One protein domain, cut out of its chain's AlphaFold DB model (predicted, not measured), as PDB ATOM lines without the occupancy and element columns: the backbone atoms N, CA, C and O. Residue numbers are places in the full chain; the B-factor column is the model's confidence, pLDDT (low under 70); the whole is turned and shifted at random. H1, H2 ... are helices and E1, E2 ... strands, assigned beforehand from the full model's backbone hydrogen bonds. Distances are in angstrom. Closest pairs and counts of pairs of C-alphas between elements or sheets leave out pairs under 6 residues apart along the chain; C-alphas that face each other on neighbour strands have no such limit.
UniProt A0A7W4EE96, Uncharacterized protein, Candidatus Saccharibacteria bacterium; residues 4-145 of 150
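Overview. This is residues 4 to 145 of the 150 residues of an uncharacterized protein of Candidatus Saccharibacteria bacterium (UniProt A0A7W4EE96). Three strand hairpins, E1-E2, E3-E4 and E5-E6, fringe a helical core: H2, H5 and H6 run side by side as a triangle, while H3 and H4 pack on H2. The tip of the first hairpin, residues 26 to 31, sticks out, and H1 lies at the rim near H3. The printed part has 142 residues, with six named helices and six named strands in the order H1 E1 E2 E3 E4 H2 H3 E5 E6 H4 H5 H6; its class is mixed, helices and strands, and each two-stranded sheet is antiparallel. It is compact, with a radius of gyration of the C-alphas of 16.0 A and spans of 45 by 36 by 36 A.

Arrangement. E1, residues 22 to 27, and E2, residues 30 to 35, form an antiparallel hairpin, with N 25 and O 32 2.8 A apart, within hydrogen-bond range. The closest C-alphas of E2 and H3, residues 71 to 80, are those of Cys 34 and Ala 75, 7.5 A apart. H1, residues 4 to 12, is near H3. The hub is H2, residues 55 to 64, which touches H3 at a steep tilt of 67 degrees, closest at C-alphas 64 and 74, 5.7 A. H2 forms a bundle, helices side by side, with H5, residues 103 to 124, and H6, residues 129 to 144. H2 touches H5 at a shallow tilt of 16 degrees, the same way, closest at C-alphas 63 and 114, 5.9 A. It touches H6 at 5 degrees, a shallow tilt, opposite ways, closest at C-alphas 59 and 140, 6.3 A. H4, residues 92 to 97, touches H2, closest at C-alphas 56 and 96, 5.2 A. H4 and H5 form a helical hairpin and only just touch, with 3 pairs of C-alphas within 8 A. The hairpin of E3, residues 39 to 43, and E4, residues 49 to 53, has N 40 and O 52 within hydrogen-bond range at 2.8 A; that of E5, residues 82 to 85, and E6, residues 88 to 91, has N 83 and O 90 at 2.9 A. Every O i to N i+4 pair is within hydrogen-bond range in H1, H2, H3, H4 and H6, and 17 of 18 in H5.

Along the chain. H1 begins at C-alpha 4, (-18.398, 48.284, 12.131). H5 measures 31.3 A and H6 21.5 A, ending at C-alpha 144, (-0.174, 51.909, -17.312).

Size, cuts and confidence. The C-alphas farthest apart, those of Ala 46 and Trp 123, are 51.0 A apart. The printed part has no cut and no long link. Its mean pLDDT is 76.3; residues 4 to 42 and 120 to 125 are among those under 70.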
ATOM      1  N   ASP A   4     -18.147  49.597  11.519       57.50
ATOM      2  CA  ASP A   4     -18.398  48.284  12.131       57.50
ATOM      3  C   ASP A   4     -18.960  47.257  11.137       57.50
ATOM      4  O   ASP A   4     -18.633  46.075  11.219       57.50
ATOM      5  N   ALA A   5     -19.729  47.695  10.136       57.97
ATOM      6  CA  ALA A   5     -20.187  46.814   9.063       57.97
ATOM      7  C   ALA A   5     -19.027  46.394   8.141       57.97
ATOM      8  O   ALA A   5     -19.023  45.279   7.628       57.97
ATOM      9  N   VAL A   6     -18.020  47.261   7.971       55.25
ATOM     10  CA  VAL A   6     -16.811  46.981   7.175       55.25
ATOM     11  C   VAL A   6     -15.964  45.917   7.861       55.25
ATOM     12  O   VAL A   6     -15.561  44.939   7.239       55.25
ATOM     13  N   LEU A   7     -15.736  46.085   9.165       60.22
ATOM     14  CA  LEU A   7     -14.998  45.116   9.973       60.22
ATOM     15  C   LEU A   7     -15.721  43.768  10.023       60.22
ATOM     16  O   LEU A   7     -15.074  42.732   9.901       60.22
ATOM     17  N   LYS A   8     -17.055  43.781  10.146       64.25
ATOM     18  CA  LYS A   8     -17.871  42.565  10.121       64.25
ATOM     19  C   LYS A   8     -17.753  41.827   8.785       64.25
ATOM     20  O   LYS A   8     -17.518  40.627   8.796       64.25
ATOM     21  N   HIS A   9     -17.826  42.537   7.660       59.00
ATOM     22  CA  HIS A   9     -17.681  41.932   6.334       59.00
ATOM     23  C   HIS A   9     -16.281  41.338   6.103       59.00
ATOM     24  O   HIS A   9     -16.151  40.252   5.546       59.00
ATOM     25  N   PHE A  10     -15.219  42.008   6.562       59.78
ATOM     26  CA  PHE A  10     -13.873  41.434   6.487       59.78
ATOM     27  C   PHE A  10     -13.712  40.207   7.392       59.78
ATOM     28  O   PHE A  10     -13.129  39.214   6.960       59.78
ATOM     29  N   ALA A  11     -14.285  40.237   8.600       61.91
ATOM     30  CA  ALA A  11     -14.293  39.095   9.509       61.91
ATOM     31  C   ALA A  11     -15.071  37.892   8.945       61.91
ATOM     32  O   ALA A  11     -14.628  36.762   9.109       61.91
ATOM     33  N   GLU A  12     -16.186  38.125   8.244       61.09
ATOM     34  CA  GLU A  12     -16.967  37.083   7.555       61.09
ATOM     35  C   GLU A  12     -16.181  36.384   6.428       61.09
ATOM     36  O   GLU A  12     -16.499  35.250   6.084       61.09
ATOM     37  N   ASN A  13     -15.135  37.026   5.899       52.06
ATOM     38  CA  ASN A  13     -14.269  36.490   4.844       52.06
ATOM     39  C   ASN A  13     -12.886  36.039   5.365       52.06
ATOM     40  O   ASN A  13     -11.912  36.000   4.609       52.06
ATOM     41  N   ASP A  14     -12.765  35.748   6.669       53.28
ATOM     42  CA  ASP A  14     -11.509  35.368   7.345       53.28
ATOM     43  C   ASP A  14     -10.354  36.378   7.153       53.28
ATOM     44  O   ASP A  14      -9.170  36.064   7.326       53.28
ATOM     45  N   ARG A  15     -10.669  37.637   6.823       51.56
ATOM     46  CA  ARG A  15      -9.683  38.714   6.715       51.56
ATOM     47  C   ARG A  15      -9.676  39.536   7.996       51.56
ATOM     48  O   ARG A  15     -10.570  40.335   8.262       51.56
ATOM     49  N   ALA A  16      -8.602  39.411   8.769       56.03
ATOM     50  CA  ALA A  16      -8.355  40.283   9.911       56.03
ATOM     51  C   ALA A  16      -7.920  41.684   9.434       56.03
ATOM     52  O   ALA A  16      -6.731  41.988   9.323       56.03
ATOM     53  N   VAL A  17      -8.887  42.553   9.133       54.31
ATOM     54  CA  VAL A  17      -8.627  43.967   8.839       54.31
ATOM     55  C   VAL A  17      -8.850  44.777  10.110       54.31
ATOM     56  O   VAL A  17      -9.974  45.062  10.501       54.31
ATOM     57  N   ASP A  18      -7.761  45.133  10.782       58.81
ATOM     58  CA  ASP A  18      -7.788  46.040  11.930       58.81
ATOM     59  C   ASP A  18      -8.150  47.470  11.466       58.81
ATOM     60  O   ASP A  18      -7.754  47.884  10.373       58.81
ATOM     61  N   LYS A  19      -8.854  48.261  12.291       60.03
ATOM     62  CA  LYS A  19      -9.163  49.683  12.019       60.03
ATOM     63  C   LYS A  19      -7.923  50.469  11.609       60.03
ATOM     64  O   LYS A  19      -8.006  51.347  10.756       60.03
ATOM     65  N   LYS A  20      -6.762  50.138  12.184       65.88
ATOM     66  CA  LYS A  20      -5.483  50.782  11.839       65.88
ATOM     67  C   LYS A  20      -5.071  50.572  10.378       65.88
ATOM     68  O   LYS A  20      -4.262  51.354   9.883       65.88
ATOM     69  N   ASN A  21      -5.610  49.550   9.715       63.31
ATOM     70  CA  ASN A  21      -5.365  49.199   8.316       63.31
ATOM     71  C   ASN A  21      -6.386  49.845   7.369       63.31
ATOM     72  O   ASN A  21      -6.376  49.556   6.176       63.31
ATOM     73  N   LEU A  22      -7.257  50.718   7.876       63.72
ATOM     74  CA  LEU A  22      -8.231  51.475   7.100       63.72
ATOM     75  C   LEU A  22      -7.915  52.971   7.227       63.72
ATOM     76  O   LEU A  22      -7.495  53.448   8.283       63.72
ATOM     77  N   ILE A  23      -8.094  53.719   6.143       66.38
ATOM     78  CA  ILE A  23      -8.226  55.173   6.189       66.38
ATOM     79  C   ILE A  23      -9.713  55.467   6.269       66.38
ATOM     80  O   ILE A  23     -10.500  54.995   5.450       66.38
ATOM     81  N   VAL A  24     -10.082  56.234   7.286       63.59
ATOM     82  CA  VAL A  24     -11.452  56.652   7.547       63.59
ATOM     83  C   VAL A  24     -11.500  58.157   7.331       63.59
ATOM     84  O   VAL A  24     -10.798  58.901   8.010       63.59
ATOM     85  N   LEU A  25     -12.287  58.588   6.353       62.16
ATOM     86  CA  LEU A  25     -12.534  59.984   6.025       62.16
ATOM     87  C   LEU A  25     -13.981  60.302   6.386       62.16
ATOM     88  O   LEU A  25     -14.916  59.747   5.806       62.16
ATOM     89  N   GLU A  26     -14.169  61.186   7.357       68.25
ATOM     90  CA  GLU A  26     -15.482  61.754   7.642       68.25
ATOM     91  C   GLU A  26     -15.763  62.874   6.642       68.25
ATOM     92  O   GLU A  26     -14.951  63.777   6.453       68.25
ATOM     93  N   THR A  27     -16.902  62.782   5.963       68.50
ATOM     94  CA  THR A  27     -17.388  63.796   5.026       68.50
ATOM     95  C   THR A  27     -18.797  64.211   5.426       68.50
ATOM     96  O   THR A  27     -19.488  63.467   6.126       68.50
ATOM     97  N   ASP A  28     -19.263  65.348   4.912       63.59
ATOM     98  CA  ASP A  28     -20.628  65.838   5.154       63.59
ATOM     99  C   ASP A  28     -21.710  64.848   4.673       63.59
ATOM    100  O   ASP A  28     -22.829  64.844   5.180       63.59
ATOM    101  N   ASN A  29     -21.357  63.950   3.744       62.06
ATOM    102  CA  ASN A  29     -22.228  62.903   3.202       62.06
ATOM    103  C   ASN A  29     -22.020  61.528   3.877       62.06
ATOM    104  O   ASN A  29     -22.491  60.506   3.373       62.06
ATOM    105  N   GLY A  30     -21.302  61.486   5.004       61.25
ATOM    106  CA  GLY A  30     -21.019  60.280   5.785       61.25
ATOM    107  C   GLY A  30     -19.556  59.831   5.732       61.25
ATOM    108  O   GLY A  30     -18.663  60.546   5.281       61.25
ATOM    109  N   THR A  31     -19.293  58.623   6.232       58.91
ATOM    110  CA  THR A  31     -17.933  58.079   6.353       58.91
ATOM    111  C   THR A  31     -17.505  57.323   5.092       58.91
ATOM    112  O   THR A  31     -18.119  56.317   4.711       58.91
ATOM    113  N   LEU A  32     -16.413  57.776   4.478       61.72
ATOM    114  CA  LEU A  32     -15.659  57.052   3.461       61.72
ATOM    115  C   LEU A  32     -14.582  56.214   4.149       61.72
ATOM    116  O   LEU A  32     -13.835  56.709   4.989       61.72
ATOM    117  N   VAL A  33     -14.499  54.933   3.804       62.25
ATOM    118  CA  VAL A  33     -13.489  54.027   4.354       62.25
ATOM    119  C   VAL A  33     -12.766  53.375   3.191       62.25
ATOM    120  O   VAL A  33     -13.412  52.786   2.327       62.25
ATOM    121  N   CYS A  34     -11.441  53.477   3.158       67.75
ATOM    122  CA  CYS A  34     -10.620  52.794   2.165       67.75
ATOM    123  C   CYS A  34      -9.497  51.983   2.832       67.75
ATOM    124  O   CYS A  34      -8.947  52.410   3.850       67.75
ATOM    125  N   PRO A  35      -9.147  50.795   2.310       65.69
ATOM    126  CA  PRO A  35      -8.052  50.007   2.865       65.69
ATOM    127  C   PRO A  35      -6.711  50.718   2.686       65.69
ATOM    128  O   PRO A  35      -6.378  51.129   1.580       65.69
ATOM    129  N   LYS A  36      -5.889  50.800   3.740       67.25
ATOM    130  CA  LYS A  36      -4.505  51.306   3.639       67.25
ATOM    131  C   LYS A  36      -3.641  50.474   2.699       67.25
ATOM    132  O   LYS A  36      -2.677  50.993   2.160       67.25
ATOM    133  N   GLN A  37      -4.008  49.214   2.487       65.94
ATOM    134  CA  GLN A  37      -3.332  48.291   1.576       65.94
ATOM    135  C   GLN A  37      -3.282  48.791   0.129       65.94
ATOM    136  O   GLN A  37      -2.459  48.301  -0.621       65.94
ATOM    137  N   GLN A  38      -4.101  49.776  -0.264       66.12
ATOM    138  CA  GLN A  38      -3.992  50.408  -1.584       66.12
ATOM    139  C   GLN A  38      -2.780  51.342  -1.732       66.12
ATOM    140  O   GLN A  38      -2.454  51.728  -2.853       66.12
ATOM    141  N   PHE A  39      -2.158  51.745  -0.618       68.62
ATOM    142  CA  PHE A  39      -1.006  52.636  -0.611       68.62
ATOM    143  C   PHE A  39       0.285  51.840  -0.452       68.62
ATOM    144  O   PHE A  39       0.436  51.041   0.473       68.62
ATOM    145  N   THR A  40       1.240  52.128  -1.321       65.81
ATOM    146  CA  THR A  40       2.619  51.669  -1.237       65.81
ATOM    147  C   THR A  40       3.459  52.776  -0.600       65.81
ATOM    148  O   THR A  40       3.326  53.953  -0.947       65.81
ATOM    149  N   GLU A  41       4.315  52.421   0.359       68.69
ATOM    150  CA  GLU A  41       5.261  53.365   0.961       68.69
ATOM    151  C   GLU A  41       6.506  53.467   0.066       68.69
ATOM    152  O   GLU A  41       7.149  52.460  -0.236       68.69
ATOM    153  N   ARG A  42       6.855  54.686  -0.354       69.25
ATOM    154  CA  ARG A  42       8.074  54.986  -1.114       69.25
ATOM    155  C   ARG A  42       8.873  56.068  -0.397       69.25
ATOM    156  O   ARG A  42       8.327  56.873   0.351       69.25
ATOM    157  N   THR A  43      10.184  56.079  -0.606       76.56
ATOM    158  CA  THR A  43      11.046  57.186  -0.177       76.56
ATOM    159  C   THR A  43      11.324  58.081  -1.379       76.56
ATOM    160  O   THR A  43      11.727  57.575  -2.428       76.56
ATOM    161  N   ASP A  44      11.055  59.380  -1.251       75.38
ATOM    162  CA  ASP A  44      11.355  60.362  -2.295       75.38
ATOM    163  C   ASP A  44      12.865  60.656  -2.398       75.38
ATOM    164  O   ASP A  44      13.674  60.175  -1.601       75.38
ATOM    165  N   GLU A  45      13.256  61.456  -3.393       79.12
ATOM    166  CA  GLU A  45      14.660  61.835  -3.630       79.12
ATOM    167  C   GLU A  45      15.291  62.594  -2.448       79.12
ATOM    168  O   GLU A  45      16.513  62.620  -2.309       79.12
ATOM    169  N   ALA A  46      14.471  63.181  -1.570       83.31
ATOM    170  CA  ALA A  46      14.896  63.899  -0.373       83.31
ATOM    171  C   ALA A  46      14.920  63.015   0.891       83.31
ATOM    172  O   ALA A  46      15.207  63.512   1.983       83.31
ATOM    173  N   GLY A  47      14.629  61.713   0.777       75.50
ATOM    174  CA  GLY A  47      14.622  60.787   1.911       75.50
ATOM    175  C   GLY A  47      13.329  60.802   2.735       75.50
ATOM    176  O   GLY A  47      13.282  60.203   3.815       75.50
ATOM    177  N   LYS A  48      12.271  61.475   2.270       80.94
ATOM    178  CA  LYS A  48      10.977  61.542   2.955       80.94
ATOM    179  C   LYS A  48      10.074  60.398   2.501       80.94
ATOM    180  O   LYS A  48       9.954  60.090   1.319       80.94
ATOM    181  N   ARG A  49       9.389  59.784   3.469       69.94
ATOM    182  CA  ARG A  49       8.354  58.776   3.211       69.94
ATOM    183  C   ARG A  49       7.127  59.429   2.582       69.94
ATOM    184  O   ARG A  49       6.551  60.360   3.155       69.94
ATOM    185  N   ILE A  50       6.727  58.908   1.434       72.56
ATOM    186  CA  ILE A  50       5.519  59.271   0.702       72.56
ATOM    187  C   ILE A  50       4.641  58.029   0.533       72.56
ATOM    188  O   ILE A  50       5.133  56.909   0.408       72.56
ATOM    189  N   TRP A  51       3.329  58.241   0.566       67.38
ATOM    190  CA  TRP A  51       2.333  57.207   0.304       67.38
ATOM    191  C   TRP A  51       1.813  57.408  -1.113       67.38
ATOM    192  O   TRP A  51       1.213  58.443  -1.401       67.38
ATOM    193  N   GLU A  52       2.039  56.434  -1.986       70.38
ATOM    194  CA  GLU A  52       1.558  56.456  -3.369       70.38
ATOM    195  C   GLU A  52       0.549  55.332  -3.574       70.38
ATOM    196  O   GLU A  52       0.665  54.262  -2.985       70.38
ATOM    197  N   VAL A  53      -0.467  55.563  -4.399       72.56
ATOM    198  CA  VAL A  53      -1.393  54.498  -4.797       72.56
ATOM    199  C   VAL A  53      -0.846  53.859  -6.062       72.56
ATOM    200  O   VAL A  53      -0.566  54.561  -7.033       72.56
ATOM    201  N   SER A  54      -0.710  52.533  -6.061       78.00
ATOM    202  CA  SER A  54      -0.291  51.794  -7.255       78.00
ATOM    203  C   SER A  54      -1.246  52.090  -8.425       78.00
ATOM    204  O   SER A  54      -2.465  51.964  -8.257       78.00
ATOM    205  N   PRO A  55      -0.739  52.427  -9.627       81.62
ATOM    206  CA  PRO A  55      -1.592  52.659 -10.790       81.62
ATOM    207  C   PRO A  55      -2.468  51.440 -11.136       81.62
ATOM    208  O   PRO A  55      -3.606  51.594 -11.583       81.62
ATOM    209  N   TYR A  56      -2.003  50.223 -10.822       85.00
ATOM    210  CA  TYR A  56      -2.790  48.992 -10.960       85.00
ATOM    211  C   TYR A  56      -3.998  48.945 -10.022       85.00
ATOM    212  O   TYR A  56      -5.059  48.457 -10.409       85.00
ATOM    213  N   VAL A  57      -3.883  49.495  -8.809       85.69
ATOM    214  CA  VAL A  57      -5.023  49.595  -7.888       85.69
ATOM    215  C   VAL A  57      -6.072  50.550  -8.453       85.69
ATOM    216  O   VAL A  57      -7.262  50.239  -8.428       85.69
ATOM    217  N   ILE A  58      -5.648  51.683  -9.021       84.69
ATOM    218  CA  ILE A  58      -6.560  52.650  -9.655       84.69
ATOM    219  C   ILE A  58      -7.273  52.014 -10.856       84.69
ATOM    220  O   ILE A  58      -8.491  52.159 -11.001       84.69
ATOM    221  N   ALA A  59      -6.539  51.271 -11.687       88.25
ATOM    222  CA  ALA A  59      -7.114  50.530 -12.804       88.25
ATOM    223  C   ALA A  59      -8.154  49.503 -12.333       88.25
ATOM    224  O   ALA A  59      -9.279  49.508 -12.827       88.25
ATOM    225  N   LEU A  60      -7.837  48.691 -11.321       89.06
ATOM    226  CA  LEU A  60      -8.778  47.719 -10.762       89.06
ATOM    227  C   LEU A  60     -10.029  48.380 -10.174       89.06
ATOM    228  O   LEU A  60     -11.140  47.876 -10.358       89.06
ATOM    229  N   TRP A  61      -9.887  49.536  -9.520       85.31
ATOM    230  CA  TRP A  61     -11.035  50.324  -9.079       85.31
ATOM    231  C   TRP A  61     -11.927  50.710 -10.259       85.31
ATOM    232  O   TRP A  61     -13.147  50.569 -10.162       85.31
ATOM    233  N   LYS A  62     -11.358  51.204 -11.359       87.19
ATOM    234  CA  LYS A  62     -12.129  51.590 -12.551       87.19
ATOM    235  C   LYS A  62     -12.827  50.392 -13.193       87.19
ATOM    236  O   LYS A  62     -14.018  50.486 -13.468       87.19
ATOM    237  N   VAL A  63     -12.124  49.269 -13.343       88.62
ATOM    238  CA  VAL A  63     -12.674  48.036 -13.923       88.62
ATOM    239  C   VAL A  63     -13.831  47.496 -13.076       88.62
ATOM    240  O   VAL A  63     -14.925  47.304 -13.591       88.62
ATOM    241  N   THR A  64     -13.643  47.344 -11.762       85.25
ATOM    242  CA  THR A  64     -14.693  46.828 -10.853       85.25
ATOM    243  C   THR A  64     -15.912  47.748 -10.717       85.25
ATOM    244  O   THR A  64     -16.945  47.344 -10.179       85.25
ATOM    245  N   GLY A  65     -15.796  48.999 -11.174       81.88
ATOM    246  CA  GLY A  65     -16.901  49.952 -11.242       81.88
ATOM    247  C   GLY A  65     -17.746  49.856 -12.511       81.88
ATOM    248  O   GLY A  65     -18.786  50.511 -12.568       81.88
ATOM    249  N   LEU A  66     -17.337  49.067 -13.510       84.00
ATOM    250  CA  LEU A  66     -18.036  48.988 -14.793       84.00
ATOM    251  C   LEU A  66     -19.447  48.402 -14.667       84.00
ATOM    252  O   LEU A  66     -20.359  48.912 -15.308       84.00
ATOM    253  N   SER A  67     -19.663  47.410 -13.799       70.88
ATOM    254  CA  SER A  67     -21.002  46.843 -13.550       70.88
ATOM    255  C   SER A  67     -21.932  47.723 -12.699       70.88
ATOM    256  O   SER A  67     -23.006  47.272 -12.307       70.88
ATOM    257  N   GLY A  68     -21.556  48.976 -12.408       69.62
ATOM    258  CA  GLY A  68     -22.381  49.901 -11.621       69.62
ATOM    259  C   GLY A  68     -22.346  49.640 -10.113       69.62
ATOM    260  O   GLY A  68     -23.154  50.198  -9.373       69.62
ATOM    261  N   ASN A  69     -21.403  48.816  -9.651       71.44
ATOM    262  CA  ASN A  69     -21.185  48.557  -8.234       71.44
ATOM    263  C   ASN A  69     -20.889  49.857  -7.477       71.44
ATOM    264  O   ASN A  69     -20.045  50.667  -7.881       71.44
ATOM    265  N   ASP A  70     -21.525  50.019  -6.321       73.62
ATOM    266  CA  ASP A  70     -21.172  51.083  -5.394       73.62
ATOM    267  C   ASP A  70     -19.722  50.916  -4.877       73.62
ATOM    268  O   ASP A  70     -19.074  49.874  -5.033       73.62
ATOM    269  N   GLY A  71     -19.184  51.968  -4.254       66.81
ATOM    270  CA  GLY A  71     -17.806  51.972  -3.753       66.81
ATOM    271  C   GLY A  71     -17.483  50.854  -2.749       66.81
ATOM    272  O   GLY A  71     -16.330  50.433  -2.671       66.81
ATOM    273  N   TRP A  72     -18.476  50.337  -2.022       67.88
ATOM    274  CA  TRP A  72     -18.318  49.267  -1.032       67.88
ATOM    275  C   TRP A  72     -18.219  47.905  -1.694       67.88
ATOM    276  O   TRP A  72     -17.288  47.156  -1.403       67.88
ATOM    277  N   THR A  73     -19.123  47.621  -2.629       71.38
ATOM    278  CA  THR A  73     -19.097  46.382  -3.415       71.38
ATOM    279  C   THR A  73     -17.783  46.262  -4.197       71.38
ATOM    280  O   THR A  73     -17.180  45.188  -4.259       71.38
ATOM    281  N   ARG A  74     -17.266  47.389  -4.702       76.00
ATOM    282  CA  ARG A  74     -15.942  47.471  -5.339       76.00
ATOM    283  C   ARG A  74     -14.808  47.170  -4.360       76.00
ATOM    284  O   ARG A  74     -13.990  46.300  -4.639       76.00
ATOM    285  N   ALA A  75     -14.780  47.825  -3.196       70.50
ATOM    286  CA  ALA A  75     -13.754  47.583  -2.177       70.50
ATOM    287  C   ALA A  75     -13.720  46.117  -1.718       70.50
ATOM    288  O   ALA A  75     -12.645  45.531  -1.605       70.50
ATOM    289  N   ALA A  76     -14.896  45.526  -1.482       70.69
ATOM    290  CA  ALA A  76     -15.048  44.126  -1.107       70.69
ATOM    291  C   ALA A  76     -14.519  43.196  -2.204       70.69
ATOM    292  O   ALA A  76     -13.698  42.334  -1.914       70.69
ATOM    293  N   ARG A  77     -14.888  43.423  -3.474       74.31
ATOM    294  CA  ARG A  77     -14.356  42.645  -4.606       74.31
ATOM    295  C   ARG A  77     -12.834  42.705  -4.688       74.31
ATOM    296  O   ARG A  77     -12.203  41.670  -4.866       74.31
ATOM    297  N   LEU A  78     -12.238  43.885  -4.525       79.12
ATOM    298  CA  LEU A  78     -10.778  44.040  -4.554       79.12
ATOM    299  C   LEU A  78     -10.077  43.312  -3.400       79.12
ATOM    300  O   LEU A  78      -8.933  42.871  -3.508       79.12
ATOM    301  N   ALA A  79     -10.764  43.204  -2.274       73.94
ATOM    302  CA  ALA A  79     -10.238  42.624  -1.060       73.94
ATOM    303  C   ALA A  79     -10.439  41.106  -0.971       73.94
ATOM    304  O   ALA A  79      -9.570  40.400  -0.465       73.94
ATOM    305  N   ASP A  80     -11.585  40.608  -1.395       75.31
ATOM    306  CA  ASP A  80     -11.970  39.224  -1.163       75.31
ATOM    307  C   ASP A  80     -11.635  38.326  -2.354       75.31
ATOM    308  O   ASP A  80     -11.240  37.172  -2.192       75.31
ATOM    309  N   ARG A  81     -11.707  38.872  -3.573       80.25
ATOM    310  CA  ARG A  81     -11.487  38.086  -4.782       80.25
ATOM    311  C   ARG A  81     -10.036  37.636  -4.887       80.25
ATOM    312  O   ARG A  81      -9.131  38.469  -4.955       80.25
ATOM    313  N   LYS A  82      -9.833  36.316  -4.951       85.31
ATOM    314  CA  LYS A  82      -8.510  35.688  -5.009       85.31
ATOM    315  C   LYS A  82      -8.183  35.176  -6.405       85.31
ATOM    316  O   LYS A  82      -8.990  34.479  -7.012       85.31
ATOM    317  N   TYR A  83      -6.960  35.433  -6.851       86.31
ATOM    318  CA  TYR A  83      -6.365  34.806  -8.029       86.31
ATOM    319  C   TYR A  83      -5.146  33.990  -7.618       86.31
ATOM    320  O   TYR A  83      -4.465  34.299  -6.637       86.31
ATOM    321  N   LYS A  84      -4.890  32.913  -8.362       89.50
ATOM    322  CA  LYS A  84      -3.731  32.054  -8.133       89.50
ATOM    323  C   LYS A  84      -2.580  32.511  -9.024       89.50
ATOM    324  O   LYS A  84      -2.668  32.363 -10.237       89.50
ATOM    325  N   ILE A  85      -1.504  32.997  -8.414       86.81
ATOM    326  CA  ILE A  85      -0.259  33.377  -9.096       86.81
ATOM    327  C   ILE A  85       0.865  32.533  -8.509       86.81
ATOM    328  O   ILE A  85       1.006  32.439  -7.288       86.81
ATOM    329  N   SER A  86       1.638  31.866  -9.369       84.69
ATOM    330  CA  SER A  86       2.789  31.045  -8.957       84.69
ATOM    331  C   SER A  86       2.478  30.085  -7.798       84.69
ATOM    332  O   SER A  86       3.233  29.961  -6.835       84.69
ATOM    333  N   GLY A  87       1.313  29.431  -7.849       85.31
ATOM    334  CA  GLY A  87       0.893  28.460  -6.834       85.31
ATOM    335  C   GLY A  87       0.182  29.038  -5.604       85.31
ATOM    336  O   GLY A  87      -0.485  28.273  -4.908       85.31
ATOM    337  N   HIS A  88       0.246  30.349  -5.378       85.75
ATOM    338  CA  HIS A  88      -0.256  31.016  -4.173       85.75
ATOM    339  C   HIS A  88      -1.517  31.835  -4.468       85.75
ATOM    340  O   HIS A  88      -1.688  32.338  -5.577       85.75
ATOM    341  N   GLN A  89      -2.419  31.944  -3.487       89.25
ATOM    342  CA  GLN A  89      -3.618  32.773  -3.607       89.25
ATOM    343  C   GLN A  89      -3.347  34.192  -3.117       89.25
ATOM    344  O   GLN A  89      -2.928  34.377  -1.976       89.25
ATOM    345  N   TYR A  90      -3.673  35.169  -3.955       84.94
ATOM    346  CA  TYR A  90      -3.544  36.590  -3.656       84.94
ATOM    347  C   TYR A  90      -4.869  37.299  -3.904       84.94
ATOM    348  O   TYR A  90      -5.552  36.984  -4.881       84.94
ATOM    349  N   SER A  91      -5.233  38.252  -3.041       85.88
ATOM    350  CA  SER A  91      -6.349  39.155  -3.342       85.88
ATOM    351  C   SER A  91      -5.979  40.124  -4.469       85.88
ATOM    352  O   SER A  91      -4.798  40.341  -4.735       85.88
ATOM    353  N   LEU A  92      -6.962  40.757  -5.112       86.50
ATOM    354  CA  LEU A  92      -6.690  41.786  -6.127       86.50
ATOM    355  C   LEU A  92      -5.846  42.951  -5.578       86.50
ATOM    356  O   LEU A  92      -4.991  43.467  -6.296       86.50
ATOM    357  N   PHE A  93      -6.038  43.334  -4.309       82.50
ATOM    358  CA  PHE A  93      -5.149  44.295  -3.651       82.50
ATOM    359  C   PHE A  93      -3.718  43.774  -3.556       82.50
ATOM    360  O   PHE A  93      -2.810  44.464  -4.006       82.50
ATOM    361  N   ASP A  94      -3.524  42.557  -3.038       83.81
ATOM    362  CA  ASP A  94      -2.182  41.981  -2.887       83.81
ATOM    363  C   ASP A  94      -1.468  41.899  -4.244       83.81
ATOM    364  O   ASP A  94      -0.284  42.200  -4.338       83.81
ATOM    365  N   ILE A  95      -2.199  41.571  -5.311       88.00
ATOM    366  CA  ILE A  95      -1.678  41.520  -6.682       88.00
ATOM    367  C   ILE A  95      -1.208  42.891  -7.155       88.00
ATOM    368  O   ILE A  95      -0.110  43.032  -7.690       88.00
ATOM    369  N   ALA A  96      -2.032  43.913  -6.949       85.75
ATOM    370  CA  ALA A  96      -1.758  45.250  -7.449       85.75
ATOM    371  C   ALA A  96      -0.686  46.006  -6.652       85.75
ATOM    372  O   ALA A  96      -0.105  46.960  -7.183       85.75
ATOM    373  N   THR A  97      -0.428  45.616  -5.399       81.94
ATOM    374  CA  THR A  97       0.520  46.316  -4.516       81.94
ATOM    375  C   THR A  97       1.774  45.528  -4.168       81.94
ATOM    376  O   THR A  97       2.724  46.134  -3.677       81.94
ATOM    377  N   ASN A  98       1.823  44.213  -4.404       83.50
ATOM    378  CA  ASN A  98       3.031  43.432  -4.152       83.50
ATOM    379  C   ASN A  98       4.078  43.676  -5.263       83.50
ATOM    380  O   ASN A  98       3.812  43.358  -6.427       83.50
ATOM    381  N   PRO A  99       5.272  44.206  -4.935       81.00
ATOM    382  CA  PRO A  99       6.336  44.421  -5.915       81.00
ATOM    383  C   PRO A  99       6.943  43.117  -6.458       81.00
ATOM    384  O   PRO A  99       7.559  43.146  -7.517       81.00
ATOM    385  N   GLU A 100       6.779  41.989  -5.760       86.31
ATOM    386  CA  GLU A 100       7.276  40.677  -6.199       86.31
ATOM    387  C   GLU A 100       6.392  40.037  -7.279       86.31
ATOM    388  O   GLU A 100       6.812  39.090  -7.942       86.31
ATOM    389  N   ILE A 101       5.165  40.538  -7.459       87.75
ATOM    390  CA  ILE A 101       4.265  40.070  -8.511       87.75
ATOM    391  C   ILE A 101       4.614  40.796  -9.810       87.75
ATOM    392  O   ILE A 101       4.705  42.028  -9.843       87.75
ATOM    393  N   SER A 102       4.801  40.014 -10.876       89.62
ATOM    394  CA  SER A 102       5.195  40.521 -12.190       89.62
ATOM    395  C   SER A 102       4.127  41.436 -12.787       89.62
ATOM    396  O   SER A 102       2.929  41.310 -12.509       89.62
ATOM    397  N   ASP A 103       4.552  42.361 -13.644       88.88
ATOM    398  CA  ASP A 103       3.605  43.212 -14.359       88.88
ATOM    399  C   ASP A 103       2.793  42.412 -15.385       88.88
ATOM    400  O   ASP A 103       1.639  42.767 -15.632       88.88
ATOM    401  N   GLU A 104       3.323  41.303 -15.920       90.00
ATOM    402  CA  GLU A 104       2.535  40.373 -16.737       90.00
ATOM    403  C   GLU A 104       1.385  39.742 -15.939       90.00
ATOM    404  O   GLU A 104       0.250  39.723 -16.420       90.00
ATOM    405  N   ASP A 105       1.636  39.290 -14.707       91.62
ATOM    406  CA  ASP A 105       0.597  38.709 -13.849       91.62
ATOM    407  C   ASP A 105      -0.469  39.749 -13.472       91.62
ATOM    408  O   ASP A 105      -1.671  39.463 -13.510       91.62
ATOM    409  N   LYS A 106      -0.058  40.985 -13.157       91.38
ATOM    410  CA  LYS A 106      -0.997  42.086 -12.871       91.38
ATOM    411  C   LYS A 106      -1.870  42.412 -14.081       91.38
ATOM    412  O   LYS A 106      -3.075  42.625 -13.932       91.38
ATOM    413  N   GLN A 107      -1.279  42.445 -15.276       91.25
ATOM    414  CA  GLN A 107      -2.011  42.659 -16.528       91.25
ATOM    415  C   GLN A 107      -2.987  41.518 -16.812       91.25
ATOM    416  O   GLN A 107      -4.134  41.779 -17.172       91.25
ATOM    417  N   PHE A 108      -2.554  40.270 -16.625       90.56
ATOM    418  CA  PHE A 108      -3.408  39.096 -16.783       90.56
ATOM    419  C   PHE A 108      -4.634  39.183 -15.869       90.56
ATOM    420  O   PHE A 108      -5.766  39.066 -16.338       90.56
ATOM    421  N   VAL A 109      -4.426  39.492 -14.588       91.62
ATOM    422  CA  VAL A 109      -5.520  39.660 -13.626       91.62
ATOM    423  C   VAL A 109      -6.454  40.805 -14.028       91.62
ATOM    424  O   VAL A 109      -7.670  40.627 -13.990       91.62
ATOM    425  N   LEU A 110      -5.927  41.953 -14.468       91.38
ATOM    426  CA  LEU A 110      -6.752  43.056 -14.978       91.38
ATOM    427  C   LEU A 110      -7.647  42.621 -16.148       91.38
ATOM    428  O   LEU A 110      -8.824  42.984 -16.164       91.38
ATOM    429  N   ARG A 111      -7.119  41.831 -17.094       90.69
ATOM    430  CA  ARG A 111      -7.903  41.276 -18.212       90.69
ATOM    431  C   ARG A 111      -9.003  40.345 -17.719       90.69
ATOM    432  O   ARG A 111     -10.139  40.481 -18.164       90.69
ATOM    433  N   CYS A 112      -8.696  39.455 -16.773       90.44
ATOM    434  CA  CYS A 112      -9.698  38.566 -16.184       90.44
ATOM    435  C   CYS A 112     -10.835  39.358 -15.531       90.44
ATOM    436  O   CYS A 112     -11.997  39.111 -15.842       90.44
ATOM    437  N   VAL A 113     -10.511  40.349 -14.691       90.38
ATOM    438  CA  VAL A 113     -11.532  41.179 -14.032       90.38
ATOM    439  C   VAL A 113     -12.357  41.949 -15.063       90.38
ATOM    440  O   VAL A 113     -13.576  42.028 -14.937       90.38
ATOM    441  N   LEU A 114     -11.726  42.473 -16.116       89.94
ATOM    442  CA  LEU A 114     -12.425  43.179 -17.193       89.94
ATOM    443  C   LEU A 114     -13.407  42.272 -17.952       89.94
ATOM    444  O   LEU A 114     -14.517  42.709 -18.260       89.94
ATOM    445  N   ALA A 115     -13.014  41.031 -18.241       87.44
ATOM    446  CA  ALA A 115     -13.869  40.053 -18.909       87.44
ATOM    447  C   ALA A 115     -15.082  39.679 -18.043       87.44
ATOM    448  O   ALA A 115     -16.213  39.708 -18.519       87.44
ATOM    449  N   GLU A 116     -14.865  39.420 -16.754       87.25
ATOM    450  CA  GLU A 116     -15.929  39.050 -15.813       87.25
ATOM    451  C   GLU A 116     -16.933  40.192 -15.582       87.25
ATOM    452  O   GLU A 116     -18.134  39.955 -15.442       87.25
ATOM    453  N   GLU A 117     -16.469  41.445 -15.557       84.56
ATOM    454  CA  GLU A 117     -17.356  42.615 -15.524       84.56
ATOM    455  C   GLU A 117     -18.177  42.726 -16.820       84.56
ATOM    456  O   GLU A 117     -19.350  43.098 -16.770       84.56
ATOM    457  N   GLY A 118     -17.594  42.344 -17.964       79.50
ATOM    458  CA  GLY A 118     -18.286  42.230 -19.250       79.50
ATOM    459  C   GLY A 118     -19.380  41.174 -19.262       79.50
ATOM    460  O   GLY A 118     -20.501  41.458 -19.689       79.50
ATOM    461  N   GLU A 119     -19.092  39.986 -18.735       77.25
ATOM    462  CA  GLU A 119     -20.102  38.945 -18.552       77.25
ATOM    463  C   GLU A 119     -21.237  39.450 -17.657       77.25
ATOM    464  O   GLU A 119     -22.403  39.351 -18.036       77.25
ATOM    465  N   GLY A 120     -20.907  40.069 -16.516       68.31
ATOM    466  CA  GLY A 120     -21.881  40.632 -15.577       68.31
ATOM    467  C   GLY A 120     -22.768  41.727 -16.180       68.31
ATOM    468  O   GLY A 120     -23.972  41.767 -15.919       68.31
ATOM    469  N   ALA A 121     -22.212  42.592 -17.025       65.75
ATOM    470  CA  ALA A 121     -22.971  43.651 -17.687       65.75
ATOM    471  C   ALA A 121     -23.977  43.126 -18.718       65.75
ATOM    472  O   ALA A 121     -25.051  43.714 -18.868       65.75
ATOM    473  N   GLY A 122     -23.681  41.989 -19.358       61.19
ATOM    474  CA  GLY A 122     -24.638  41.283 -20.212       61.19
ATOM    475  C   GLY A 122     -25.922  40.890 -19.470       61.19
ATOM    476  O   GLY A 122     -27.000  40.924 -20.059       61.19
ATOM    477  N   TRP A 123     -25.831  40.597 -18.167       57.78
ATOM    478  CA  TRP A 123     -26.988  40.283 -17.318       57.78
ATOM    479  C   TRP A 123     -27.738  41.525 -16.828       57.78
ATOM    480  O   TRP A 123     -28.960  41.486 -16.697       57.78
ATOM    481  N   ASN A 124     -27.024  42.625 -16.579       63.56
ATOM    482  CA  ASN A 124     -27.611  43.867 -16.063       63.56
ATOM    483  C   ASN A 124     -28.220  44.759 -17.157       63.56
ATOM    484  O   ASN A 124     -28.950  45.696 -16.837       63.56
ATOM    485  N   GLY A 125     -27.930  44.484 -18.435       64.19
ATOM    486  CA  GLY A 125     -28.477  45.230 -19.568       64.19
ATOM    487  C   GLY A 125     -28.044  46.697 -19.604       64.19
ATOM    488  O   GLY A 125     -28.808  47.528 -20.087       64.19
ATOM    489  N   ASP A 126     -26.858  47.025 -19.077       77.62
ATOM    490  CA  ASP A 126     -26.330  48.395 -19.067       77.62
ATOM    491  C   ASP A 126     -25.994  48.840 -20.505       77.62
ATOM    492  O   ASP A 126     -25.017  48.352 -21.084       77.62
ATOM    493  N   PRO A 127     -26.778  49.762 -21.103       76.69
ATOM    494  CA  PRO A 127     -26.599  50.162 -22.497       76.69
ATOM    495  C   PRO A 127     -25.303  50.954 -22.715       76.69
ATOM    496  O   PRO A 127     -24.780  50.977 -23.829       76.69
ATOM    497  N   ASP A 128     -24.762  51.565 -21.657       83.88
ATOM    498  CA  ASP A 128     -23.543  52.372 -21.711       83.88
ATOM    499  C   ASP A 128     -22.289  51.564 -21.354       83.88
ATOM    500  O   ASP A 128     -21.182  52.111 -21.361       83.88
ATOM    501  N   PHE A 129     -22.422  50.267 -21.048       83.81
ATOM    502  CA  PHE A 129     -21.305  49.447 -20.584       83.81
ATOM    503  C   PHE A 129     -20.126  49.458 -21.559       83.81
ATOM    504  O   PHE A 129     -18.994  49.684 -21.141       83.81
ATOM    505  N   ASN A 130     -20.380  49.267 -22.858       84.44
ATOM    506  CA  ASN A 130     -19.313  49.230 -23.862       84.44
ATOM    507  C   ASN A 130     -18.543  50.552 -23.919       84.44
ATOM    508  O   ASN A 130     -17.317  50.543 -23.962       84.44
ATOM    509  N   LYS A 131     -19.244  51.685 -23.811       87.38
ATOM    510  CA  LYS A 131     -18.612  53.005 -23.766       87.38
ATOM    511  C   LYS A 131     -17.763  53.179 -22.503       87.38
ATOM    512  O   LYS A 131     -16.609  53.590 -22.588       87.38
ATOM    513  N   LYS A 132     -18.298  52.818 -21.331       87.62
ATOM    514  CA  LYS A 132     -17.544  52.855 -20.063       87.62
ATOM    515  C   LYS A 132     -16.317  51.941 -20.125       87.62
ATOM    516  O   LYS A 132     -15.245  52.306 -19.649       87.62
ATOM    517  N   ARG A 133     -16.459  50.759 -20.732       87.62
ATOM    518  CA  ARG A 133     -15.375  49.793 -20.932       87.62
ATOM    519  C   ARG A 133     -14.267  50.386 -21.796       87.62
ATOM    520  O   ARG A 133     -13.112  50.310 -21.388       87.62
ATOM    521  N   GLU A 134     -14.598  51.003 -22.928       88.69
ATOM    522  CA  GLU A 134     -13.626  51.683 -23.799       88.69
ATOM    523  C   GLU A 134     -12.856  52.779 -23.049       88.69
ATOM    524  O   GLU A 134     -11.630  52.839 -23.136       88.69
ATOM    525  N   GLU A 135     -13.542  53.597 -22.245       89.06
ATOM    526  CA  GLU A 135     -12.901  54.634 -21.424       89.06
ATOM    527  C   GLU A 135     -11.915  54.039 -20.401       89.06
ATOM    528  O   GLU A 135     -10.818  54.571 -20.200       89.06
ATOM    529  N   VAL A 136     -12.269  52.914 -19.770       87.81
ATOM    530  CA  VAL A 136     -11.393  52.218 -18.815       87.81
ATOM    531  C   VAL A 136     -10.208  51.549 -19.510       87.81
ATOM    532  O   VAL A 136      -9.086  51.630 -19.009       87.81
ATOM    533  N   VAL A 137     -10.417  50.929 -20.670       89.44
ATOM    534  CA  VAL A 137      -9.339  50.326 -21.468       89.44
ATOM    535  C   VAL A 137      -8.364  51.395 -21.957       89.44
ATOM    536  O   VAL A 137      -7.151  51.232 -21.813       89.44
ATOM    537  N   ALA A 138      -8.873  52.523 -22.458       88.12
ATOM    538  CA  ALA A 138      -8.051  53.656 -22.868       88.12
ATOM    539  C   ALA A 138      -7.246  54.228 -21.693       88.12
ATOM    540  O   ALA A 138      -6.060  54.515 -21.844       88.12
ATOM    541  N   TYR A 139      -7.861  54.340 -20.510       88.25
ATOM    542  CA  TYR A 139      -7.164  54.731 -19.286       88.25
ATOM    543  C   TYR A 139      -6.004  53.781 -18.968       88.25
ATOM    544  O   TYR A 139      -4.885  54.235 -18.764       88.25
ATOM    545  N   ILE A 140      -6.248  52.467 -18.974       87.69
ATOM    546  CA  ILE A 140      -5.213  51.461 -18.702       87.69
ATOM    547  C   ILE A 140      -4.074  51.575 -19.723       87.69
ATOM    548  O   ILE A 140      -2.905  51.611 -19.349       87.69
ATOM    549  N   LYS A 141      -4.394  51.724 -21.007       89.25
ATOM    550  CA  LYS A 141      -3.378  51.883 -22.049       89.25
ATOM    551  C   LYS A 141      -2.537  53.148 -21.873       89.25
ATOM    552  O   LYS A 141      -1.326  53.088 -22.060       89.25
ATOM    553  N   ASN A 142      -3.157  54.268 -21.514       86.81
ATOM    554  CA  ASN A 142      -2.467  55.553 -21.404       86.81
ATOM    555  C   ASN A 142      -1.666  55.691 -20.101       86.81
ATOM    556  O   ASN A 142      -0.535  56.167 -20.145       86.81
ATOM    557  N   ASP A 143      -2.225  55.260 -18.967       83.06
ATOM    558  CA  ASP A 143      -1.614  55.462 -17.646       83.06
ATOM    559  C   ASP A 143      -0.677  54.318 -17.244       83.06
ATOM    560  O   ASP A 143       0.342  54.556 -16.597       83.06
ATOM    561  N   LEU A 144      -1.009  53.076 -17.610       84.00
ATOM    562  CA  LEU A 144      -0.174  51.909 -17.312       84.00
ATOM    563  C   LEU A 144       0.732  51.524 -18.489       84.00
ATOM    564  O   LEU A 144       1.686  50.780 -18.289       84.00
ATOM    565  N   GLY A 145       0.457  51.997 -19.710       82.31
ATOM    566  CA  GLY A 145       1.211  51.595 -20.904       82.31
ATOM    567  C   GLY A 145       0.944  50.150 -21.341       82.31
ATOM    568  O   GLY A 145       1.723  49.591 -22.112       82.31
TER     569      GLY A 145